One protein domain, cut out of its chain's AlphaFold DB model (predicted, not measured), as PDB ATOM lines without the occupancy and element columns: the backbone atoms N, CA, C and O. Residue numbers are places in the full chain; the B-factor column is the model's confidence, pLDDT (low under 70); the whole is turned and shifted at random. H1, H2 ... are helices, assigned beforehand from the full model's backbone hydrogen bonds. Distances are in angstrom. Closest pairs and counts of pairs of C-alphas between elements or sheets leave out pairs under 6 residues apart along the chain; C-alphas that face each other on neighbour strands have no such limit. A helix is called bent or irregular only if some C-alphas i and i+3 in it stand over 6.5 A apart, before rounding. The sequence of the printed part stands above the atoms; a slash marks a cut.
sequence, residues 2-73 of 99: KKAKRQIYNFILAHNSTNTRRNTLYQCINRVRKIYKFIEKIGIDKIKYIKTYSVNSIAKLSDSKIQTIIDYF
ATOM      1  N   LYS A   2     116.696 155.696 127.242       56.53
ATOM      2  CA  LYS A   2     115.752 156.312 128.215       56.53
ATOM      3  C   LYS A   2     114.392 155.588 128.354       56.53
ATOM      4  O   LYS A   2     113.801 155.612 129.428       56.53
ATOM      5  N   LYS A   3     113.919 154.908 127.299       72.19
ATOM      6  CA  LYS A   3     112.598 154.245 127.255       72.19
ATOM      7  C   LYS A   3     112.522 152.982 128.131       72.19
ATOM      8  O   LYS A   3     111.596 152.861 128.922       72.19
ATOM      9  N   ALA A   4     113.547 152.126 128.084       65.94
ATOM     10  CA  ALA A   4     113.603 150.886 128.868       65.94
ATOM     11  C   ALA A   4     113.685 151.149 130.383       65.94
ATOM     12  O   ALA A   4     112.926 150.576 131.158       65.94
ATOM     13  N   LYS A   5     114.539 152.093 130.810       70.25
ATOM     14  CA  LYS A   5     114.623 152.500 132.226       70.25
ATOM     15  C   LYS A   5     113.282 153.024 132.756       70.25
ATOM     16  O   LYS A   5     112.910 152.705 133.880       70.25
ATOM     17  N   ARG A   6     112.547 153.791 131.941       77.19
ATOM     18  CA  ARG A   6     111.222 154.320 132.297       77.19
ATOM     19  C   ARG A   6     110.160 153.221 132.382       77.19
ATOM     20  O   ARG A   6     109.341 153.248 133.289       77.19
ATOM     21  N   GLN A   7     110.189 152.247 131.475       78.31
ATOM     22  CA  GLN A   7     109.263 151.109 131.497       78.31
ATOM     23  C   GLN A   7     109.465 150.230 132.734       78.31
ATOM     24  O   GLN A   7     108.489 149.906 133.402       78.31
ATOM     25  N   ILE A   8     110.717 149.930 133.089       76.69
ATOM     26  CA  ILE A   8     111.048 149.186 134.314       76.69
ATOM     27  C   ILE A   8     110.573 149.955 135.552       76.69
ATOM     28  O   ILE A   8     109.935 149.380 136.426       76.69
ATOM     29  N   TYR A   9     110.824 151.267 135.604       73.12
ATOM     30  CA  TYR A   9     110.363 152.118 136.703       73.12
ATOM     31  C   TYR A   9     108.832 152.087 136.863       73.12
ATOM     32  O   TYR A   9     108.337 151.880 137.968       73.12
ATOM     33  N   ASN A  10     108.088 152.224 135.763       75.88
ATOM     34  CA  ASN A  10     106.625 152.215 135.772       75.88
ATOM     35  C   ASN A  10     106.039 150.842 136.139       75.88
ATOM     36  O   ASN A  10     105.085 150.779 136.908       75.88
ATOM     37  N   PHE A  11     106.612 149.752 135.615       77.81
ATOM     38  CA  PHE A  11     106.183 148.383 135.924       77.81
ATOM     39  C   PHE A  11     106.267 148.099 137.426       77.81
ATOM     40  O   PHE A  11     105.344 147.559 138.034       77.81
ATOM     41  N   ILE A  12     107.371 148.537 138.025       70.31
ATOM     42  CA  ILE A  12     107.650 148.379 139.443       70.31
ATOM     43  C   ILE A  12     106.726 149.257 140.301       70.31
ATOM     44  O   ILE A  12     106.244 148.796 141.335       70.31
ATOM     45  N   LEU A  13     106.457 150.496 139.875       68.31
ATOM     46  CA  LEU A  13     105.530 151.399 140.563       68.31
ATOM     47  C   LEU A  13     104.094 150.854 140.561       68.31
ATOM     48  O   LEU A  13     103.409 150.959 141.569       68.31
ATOM     49  N   ALA A  14     103.655 150.235 139.463       70.88
ATOM     50  CA  ALA A  14     102.320 149.645 139.354       70.88
ATOM     51  C   ALA A  14     102.118 148.417 140.264       70.88
ATOM     52  O   ALA A  14     100.998 148.147 140.681       70.88
ATOM     53  N   HIS A  15     103.192 147.681 140.578       63.56
ATOM     54  CA  HIS A  15     103.134 146.447 141.376       63.56
ATOM     55  C   HIS A  15     103.437 146.642 142.869       63.56
ATOM     56  O   HIS A  15     103.344 145.688 143.636       63.56
ATOM     57  N   ASN A  16     103.807 147.849 143.304       56.59
ATOM     58  CA  ASN A  16     104.047 148.155 144.713       56.59
ATOM     59  C   ASN A  16     103.053 149.230 145.157       56.59
ATOM     60  O   ASN A  16     103.005 150.305 144.567       56.59
ATOM     61  N   SER A  17     102.270 148.926 146.197       55.25
ATOM     62  CA  SER A  17     101.251 149.814 146.774       55.25
ATOM     63  C   SER A  17     101.762 151.258 146.927       55.25
ATOM     64  O   SER A  17     102.930 151.503 147.262       55.25
ATOM     65  N   THR A  18     100.867 152.202 146.639       55.31
ATOM     66  CA  THR A  18     101.035 153.587 146.155       55.31
ATOM     67  C   THR A  18     101.803 154.573 147.050       55.31
ATOM     68  O   THR A  18     101.753 155.777 146.816       55.31
ATOM     69  N   ASN A  19     102.579 154.116 148.034       56.50
ATOM     70  CA  ASN A  19     103.378 154.995 148.897       56.50
ATOM     71  C   ASN A  19     104.760 154.425 149.260       56.50
ATOM     72  O   ASN A  19     105.340 154.710 150.311       56.50
ATOM     73  N   THR A  20     105.313 153.582 148.390       55.97
ATOM     74  CA  THR A  20     106.631 152.985 148.621       55.97
ATOM     75  C   THR A  20     107.724 154.008 148.293       55.97
ATOM     76  O   THR A  20     107.997 154.295 147.125       55.97
ATOM     77  N   ARG A  21     108.361 154.590 149.324       66.50
ATOM     78  CA  ARG A  21     109.498 155.521 149.171       66.50
ATOM     79  C   ARG A  21     110.545 154.904 148.234       66.50
ATOM     80  O   ARG A  21     110.875 153.728 148.368       66.50
ATOM     81  N   ARG A  22     111.127 155.705 147.325       64.00
ATOM     82  CA  ARG A  22     112.165 155.261 146.362       64.00
ATOM     83  C   ARG A  22     113.243 154.379 147.006       64.00
ATOM     84  O   ARG A  22     113.664 153.397 146.409       64.00
ATOM     85  N   ASN A  23     113.644 154.691 148.238       67.44
ATOM     86  CA  ASN A  23     114.644 153.927 148.988       67.44
ATOM     87  C   ASN A  23     114.197 152.490 149.297       67.44
ATOM     88  O   ASN A  23     114.982 151.565 149.112       67.44
ATOM     89  N   THR A  24     112.939 152.285 149.690       76.44
ATOM     90  CA  THR A  24     112.357 150.950 149.906       76.44
ATOM     91  C   THR A  24     112.361 150.153 148.606       76.44
ATOM     92  O   THR A  24     112.686 148.969 148.597       76.44
ATOM     93  N   LEU A  25     112.110 150.823 147.481       76.31
ATOM     94  CA  LEU A  25     112.143 150.179 146.179       76.31
ATOM     95  C   LEU A  25     113.550 149.739 145.762       76.31
ATOM     96  O   LEU A  25     113.738 148.604 145.326       76.31
ATOM     97  N   TYR A  26     114.550 150.604 145.943       81.25
ATOM     98  CA  TYR A  26     115.948 150.238 145.712       81.25
ATOM     99  C   TYR A  26     116.386 149.067 146.597       81.25
ATOM    100  O   TYR A  26     117.085 148.170 146.123       81.25
ATOM    101  N   GLN A  27     115.950 149.039 147.858       82.62
ATOM    102  CA  GLN A  27     116.230 147.928 148.766       82.62
ATOM    103  C   GLN A  27     115.592 146.627 148.277       82.62
ATOM    104  O   GLN A  27     116.298 145.623 148.199       82.62
ATOM    105  N   CYS A  28     114.318 146.642 147.869       82.81
ATOM    106  CA  CYS A  28     113.649 145.472 147.293       82.81
ATOM    107  C   CYS A  28     114.374 144.959 146.044       82.81
ATOM    108  O   CYS A  28     114.689 143.772 145.966       82.81
ATOM    109  N   ILE A  29     114.722 145.848 145.107       86.19
ATOM    110  CA  ILE A  29     115.451 145.480 143.883       86.19
ATOM    111  C   ILE A  29     116.799 144.845 144.226       86.19
ATOM    112  O   ILE A  29     117.145 143.794 143.685       86.19
ATOM    113  N   ASN A  30     117.564 145.448 145.136       86.88
ATOM    114  CA  ASN A  30     118.855 144.899 145.542       86.88
ATOM    115  C   ASN A  30     118.705 143.531 146.210       86.88
ATOM    116  O   ASN A  30     119.504 142.633 145.948       86.88
ATOM    117  N   ARG A  31     117.665 143.353 147.028       89.25
ATOM    118  CA  ARG A  31     117.364 142.084 147.693       89.25
ATOM    119  C   ARG A  31     117.075 140.986 146.671       89.25
ATOM    120  O   ARG A  31     117.726 139.945 146.704       89.25
ATOM    121  N   VAL A  32     116.195 141.268 145.709       90.12
ATOM    122  CA  VAL A  32     115.855 140.350 144.612       90.12
ATOM    123  C   VAL A  32     117.086 140.019 143.765       90.12
ATOM    124  O   VAL A  32     117.327 138.850 143.480       90.12
ATOM    125  N   ARG A  33     117.928 141.008 143.427       91.50
ATOM    126  CA  ARG A  33     119.171 140.766 142.667       91.50
ATOM    127  C   ARG A  33     120.130 139.823 143.392       91.50
ATOM    128  O   ARG A  33     120.765 139.003 142.738       91.50
ATOM    129  N   LYS A  34     120.259 139.938 144.717       90.31
ATOM    130  CA  LYS A  34     121.117 139.042 145.508       90.31
ATOM    131  C   LYS A  34     120.580 137.614 145.529       90.31
ATOM    132  O   LYS A  34     121.349 136.686 145.319       90.31
ATOM    133  N   ILE A  35     119.273 137.454 145.725       91.44
ATOM    134  CA  ILE A  35     118.616 136.140 145.717       91.44
ATOM    135  C   ILE A  35     118.761 135.482 144.342       91.44
ATOM    136  O   ILE A  35     119.169 134.331 144.262       91.44
ATOM    137  N   TYR A  36     118.513 136.227 143.261       91.62
ATOM    138  CA  TYR A  36     118.688 135.725 141.897       91.62
ATOM    139  C   TYR A  36     120.119 135.224 141.656       91.62
ATOM    140  O   TYR A  36     120.305 134.097 141.213       91.62
ATOM    141  N   LYS A  37     121.134 136.021 142.017       90.81
ATOM    142  CA  LYS A  37     122.544 135.619 141.882       90.81
ATOM    143  C   LYS A  37     122.887 134.373 142.697       90.81
ATOM    144  O   LYS A  37     123.698 133.566 142.262       90.81
ATOM    145  N   PHE A  38     122.313 134.236 143.890       91.56
ATOM    146  CA  PHE A  38     122.504 133.047 144.716       91.56
ATOM    147  C   PHE A  38     121.938 131.801 144.022       91.56
ATOM    148  O   PHE A  38     122.648 130.811 143.872       91.56
ATOM    149  N   ILE A  39     120.697 131.888 143.537       90.81
ATOM    150  CA  ILE A  39     120.014 130.816 142.803       90.81
ATOM    151  C   ILE A  39     120.792 130.416 141.543       90.81
ATOM    152  O   ILE A  39     120.990 129.232 141.289       90.81
ATOM    153  N   GLU A  40     121.263 131.398 140.776       90.38
ATOM    154  CA  GLU A  40     122.041 131.182 139.554       90.38
ATOM    155  C   GLU A  40     123.357 130.442 139.830       90.38
ATOM    156  O   GLU A  40     123.719 129.536 139.087       90.38
ATOM    157  N   LYS A  41     124.055 130.788 140.919       89.50
ATOM    158  CA  LYS A  41     125.318 130.135 141.284       89.50
ATOM    159  C   LYS A  41     125.136 128.703 141.786       89.50
ATOM    160  O   LYS A  41     125.996 127.864 141.537       89.50
ATOM    161  N   ILE A  42     124.073 128.442 142.544       88.50
ATOM    162  CA  ILE A  42     123.868 127.135 143.179       88.50
ATOM    163  C   ILE A  42     123.174 126.134 142.244       88.50
ATOM    164  O   ILE A  42     123.513 124.951 142.262       88.50
ATOM    165  N   GLY A  43     122.269 126.621 141.391       90.19
ATOM    166  CA  GLY A  43     121.373 125.819 140.559       90.19
ATOM    167  C   GLY A  43     119.961 125.763 141.145       90.19
ATOM    168  O   GLY A  43     119.770 125.579 142.349       90.19
ATOM    169  N   ILE A  44     118.944 125.935 140.293       88.81
ATOM    170  CA  ILE A  44     117.535 125.962 140.723       88.81
ATOM    171  C   ILE A  44     117.093 124.625 141.341       88.81
ATOM    172  O   ILE A  44     116.325 124.600 142.301       88.81
ATOM    173  N   ASP A  45     117.639 123.524 140.830       87.25
ATOM    174  CA  ASP A  45     117.445 122.151 141.287       87.25
ATOM    175  C   ASP A  45     117.908 121.941 142.734       87.25
ATOM    176  O   ASP A  45     117.338 121.115 143.451       87.25
ATOM    177  N   LYS A  46     118.894 122.727 143.182       89.19
ATOM    178  CA  LYS A  46     119.499 122.598 144.512       89.19
ATOM    179  C   LYS A  46     118.818 123.442 145.582       89.19
ATOM    180  O   LYS A  46     118.964 123.146 146.766       89.19
ATOM    181  N   ILE A  47     118.019 124.444 145.199       88.12
ATOM    182  CA  ILE A  47     117.289 125.308 146.148       88.12
ATOM    183  C   ILE A  47     116.425 124.479 147.099       88.12
ATOM    184  O   ILE A  47     116.349 124.803 148.281       88.12
ATOM    185  N   LYS A  48     115.809 123.393 146.609       88.06
ATOM    186  CA  LYS A  48     114.928 122.529 147.413       88.06
ATOM    187  C   LYS A  48     115.623 121.903 148.630       88.06
ATOM    188  O   LYS A  48     114.947 121.484 149.562       88.06
ATOM    189  N   TYR A  49     116.956 121.847 148.630       89.12
ATOM    190  CA  TYR A  49     117.752 121.318 149.737       89.12
ATOM    191  C   TYR A  49     118.164 122.396 150.756       89.12
ATOM    192  O   TYR A  49     118.642 122.068 151.840       89.12
ATOM    193  N   ILE A  50     117.950 123.682 150.458       89.06
ATOM    194  CA  ILE A  50     118.220 124.786 151.385       89.06
ATOM    195  C   ILE A  50     117.065 124.904 152.387       89.06
ATOM    196  O   ILE A  50     116.089 125.610 152.149       89.06
ATOM    197  N   LYS A  51     117.176 124.205 153.524       87.94
ATOM    198  CA  LYS A  51     116.148 124.205 154.586       87.94
ATOM    199  C   LYS A  51     116.360 125.280 155.660       87.94
ATOM    200  O   LYS A  51     115.396 125.762 156.241       87.94
ATOM    201  N   THR A  52     117.607 125.674 155.913       87.56
ATOM    202  CA  THR A  52     117.996 126.500 157.075       87.56
ATOM    203  C   THR A  52     118.024 128.005 156.801       87.56
ATOM    204  O   THR A  52     118.157 128.806 157.725       87.56
ATOM    205  N   TYR A  53     117.872 128.427 155.544       88.88
ATOM    206  CA  TYR A  53     117.916 129.839 155.176       88.88
ATOM    207  C   TYR A  53     116.581 130.331 154.635       88.88
ATOM    208  O   TYR A  53     116.129 129.930 153.565       88.88
ATOM    209  N   SER A  54     116.000 131.317 155.321       89.69
ATOM    210  CA  SER A  54     114.924 132.111 154.733       89.69
ATOM    211  C   SER A  54     115.443 132.940 153.550       89.69
ATOM    212  O   SER A  54     116.603 133.367 153.522       89.69
ATOM    213  N   VAL A  55     114.551 133.290 152.622       87.12
ATOM    214  CA  VAL A  55     114.837 134.208 151.500       87.12
ATOM    215  C   VAL A  55     115.446 135.533 151.989       87.12
ATOM    216  O   VAL A  55     116.351 136.107 151.378       87.12
ATOM    217  N   ASN A  56     114.984 136.006 153.147       87.50
ATOM    218  CA  ASN A  56     115.462 137.232 153.770       87.50
ATOM    219  C   ASN A  56     116.891 137.119 154.306       87.50
ATOM    220  O   ASN A  56     117.605 138.126 154.276       87.50
ATOM    221  N   SER A  57     117.280 135.936 154.786       91.44
ATOM    222  CA  SER A  57     118.626 135.623 155.268       91.44
ATOM    223  C   SER A  57     119.599 135.450 154.103       91.44
ATOM    224  O   SER A  57     120.687 136.019 154.146       91.44
ATOM    225  N   ILE A  58     119.177 134.785 153.019       90.06
ATOM    226  CA  ILE A  58     119.977 134.620 151.790       90.06
ATOM    227  C   ILE A  58     120.435 135.979 151.253       90.06
ATOM    228  O   ILE A  58     121.611 136.184 150.962       90.06
ATOM    229  N   ALA A  59     119.536 136.966 151.201       90.06
ATOM    230  CA  ALA A  59     119.872 138.303 150.710       90.06
ATOM    231  C   ALA A  59     120.885 139.080 151.583       90.06
ATOM    232  O   ALA A  59     121.367 140.145 151.177       90.06
ATOM    233  N   LYS A  60     121.186 138.589 152.789       92.56
ATOM    234  CA  LYS A  60     122.164 139.171 153.716       92.56
ATOM    235  C   LYS A  60     123.497 138.414 153.730       92.56
ATOM    236  O   LYS A  60     124.426 138.891 154.374       92.56
ATOM    237  N   LEU A  61     123.611 137.280 153.035       91.25
ATOM    238  CA  LEU A  61     124.855 136.517 152.973       91.25
ATOM    239  C   LEU A  61     125.966 137.315 152.275       91.25
ATOM    240  O   LEU A  61     125.716 138.053 151.316       91.25
ATOM    241  N   SER A  62     127.192 137.154 152.773       91.50
ATOM    242  CA  SER A  62     128.401 137.601 152.085       91.50
ATOM    243  C   SER A  62     128.734 136.653 150.937       91.50
ATOM    244  O   SER A  62     128.360 135.480 150.962       91.50
ATOM    245  N   ASP A  63     129.500 137.136 149.958       89.06
ATOM    246  CA  ASP A  63     129.944 136.301 148.838       89.06
ATOM    247  C   ASP A  63     130.751 135.078 149.307       89.06
ATOM    248  O   ASP A  63     130.596 134.000 148.740       89.06
ATOM    249  N   SER A  64     131.533 135.210 150.386       91.50
ATOM    250  CA  SER A  64     132.261 134.092 151.000       91.50
ATOM    251  C   SER A  64     131.331 133.008 151.547       91.50
ATOM    252  O   SER A  64     131.522 131.839 151.238       91.50
ATOM    253  N   LYS A  65     130.278 133.383 152.291       91.25
ATOM    254  CA  LYS A  65     129.289 132.422 152.808       91.25
ATOM    255  C   LYS A  65     128.494 131.769 151.683       91.25
ATOM    256  O   LYS A  65     128.191 130.585 151.761       91.25
ATOM    257  N   ILE A  66     128.171 132.529 150.633       90.12
ATOM    258  CA  ILE A  66     127.539 131.977 149.430       90.12
ATOM    259  C   ILE A  66     128.444 130.910 148.806       90.12
ATOM    260  O   ILE A  66     127.947 129.845 148.456       90.12
ATOM    261  N   GLN A  67     129.752 131.164 148.711       89.19
ATOM    262  CA  GLN A  67     130.699 130.187 148.182       89.19
ATOM    263  C   GLN A  67     130.769 128.928 149.051       89.19
ATOM    264  O   GLN A  67     130.648 127.836 148.516       89.19
ATOM    265  N   THR A  68     130.830 129.069 150.378       91.50
ATOM    266  CA  THR A  68     130.785 127.922 151.300       91.50
ATOM    267  C   THR A  68     129.531 127.066 151.104       91.50
ATOM    268  O   THR A  68     129.618 125.842 151.097       91.50
ATOM    269  N   ILE A  69     128.365 127.694 150.906       89.81
ATOM    270  CA  ILE A  69     127.120 126.969 150.619       89.81
ATOM    271  C   ILE A  69     127.218 126.235 149.279       89.81
ATOM    272  O   ILE A  69     126.776 125.098 149.186       89.81
ATOM    273  N   ILE A  70     127.786 126.860 148.246       87.94
ATOM    274  CA  ILE A  70     127.969 126.228 146.932       87.94
ATOM    275  C   ILE A  70     128.910 125.025 147.033       87.94
ATOM    276  O   ILE A  70     128.604 123.984 146.463       87.94
ATOM    277  N   ASP A  71     130.011 125.157 147.770       88.44
ATOM    278  CA  ASP A  71     131.026 124.112 147.926       88.44
ATOM    279  C   ASP A  71     130.504 122.900 148.716       88.44
ATOM    280  O   ASP A  71     130.995 121.788 148.529       88.44
ATOM    281  N   TYR A  72     129.485 123.097 149.562       88.75
ATOM    282  CA  TYR A  72     128.788 122.009 150.252       88.75
ATOM    283  C   TYR A  72     128.020 121.099 149.285       88.75
ATOM    284  O   TYR A  72     127.883 119.904 149.538       88.75
ATOM    285  N   PHE A  73     127.528 121.637 148.165       84.19
ATOM    286  CA  PHE A  73     126.925 120.800 147.136       84.19
ATOM    287  C   PHE A  73     128.043 120.127 146.335       84.19
ATOM    288  O   PHE A  73     128.818 120.828 145.677       84.19
TER     289      PHE A  73
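This is residues 2 to 73 of the 99 residues of an uncharacterized protein of Rhizophagus irregularis (strain DAOM 197198w) (UniProt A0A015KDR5). One long helix, H2, makes the long axis of a loose L-shaped model: H1 turns off at a corner by one end of H2, and the short helices H3, H4 and H5 gather round the other end. Residues 2 to 8 of H1 stick out, while H4 and H5 pack on the last part of H2. The printed part has 72 residues, with five named helices in the order H1, H2, H3, H4, H5 and no named strand; the class is all helix. The whole is loose, with a radius of gyration of the C-alphas of 15.1 A, and elongated, spanning 41 by 23 by 21 A.

Start at C-alpha 2, at (115.752, 156.312, 128.215); from there H1 runs through residues 2 to 15, 20.7 A from first to last C-alpha. Next look for C-alpha 22 at (112.165, 155.261, 146.362), where H2 begins; it covers residues 22 to 42 and is 30.6 A long. H3 follows at residues 44 to 49, 10.1 A long; it is irregular, but only just, with C-alphas 45 and 48 6.6 A apart. H4 is residues 55 to 58, 5.2 A long. H5 is residues 63 to 72, 14.4 A long, and ends with C-alpha 72 at (128.788, 122.009, 150.252).

Begin with H1, which touches no helix; H1 and H2 are near each other, with 5 pairs of C-alphas within 10 A. H1 is apart from H3, H4 and H5. Go along H2 to residues 34 to 38, which alone touch H4; the closest C-alphas are those of Ile 35 and Ile 58, 6.4 A apart. H2 and H3 are close but not clearly touching: their closest C-alphas, of Ile 39 and Ile 47, are 7.0 A apart, and their lines are about perpendicular at 90 degrees. H2 and H5 only just touch, through residues 38 to 42 of H2 alone, with 3 pairs of C-alphas within 8 A. Their closest C-alphas are those of Ile 42 and Ile 70, 5.6 A apart, and they run the same way at a shallow tilt of 30 degrees. H3 and H5 are apart. Every O i to N i+4 pair is within hydrogen-bond range in H1, H2 and H5; H3 has 0 of 2, beside 2 of 3 O i to N i+3 pairs, and H4 is too short for an O i to N i+4 pair.

Look for the two C-alphas farthest apart at Lys 2 and Tyr 72, 42.8 A from each other. The printed part has no cut. The link from H1 to H2 is short; those from H2 to H3, H3 to H4 and H4 to H5 are tight. The mean pLDDT of the printed part is 81.9, and you will find values under 70 at residues 2, 4, 13 and 15 to 23.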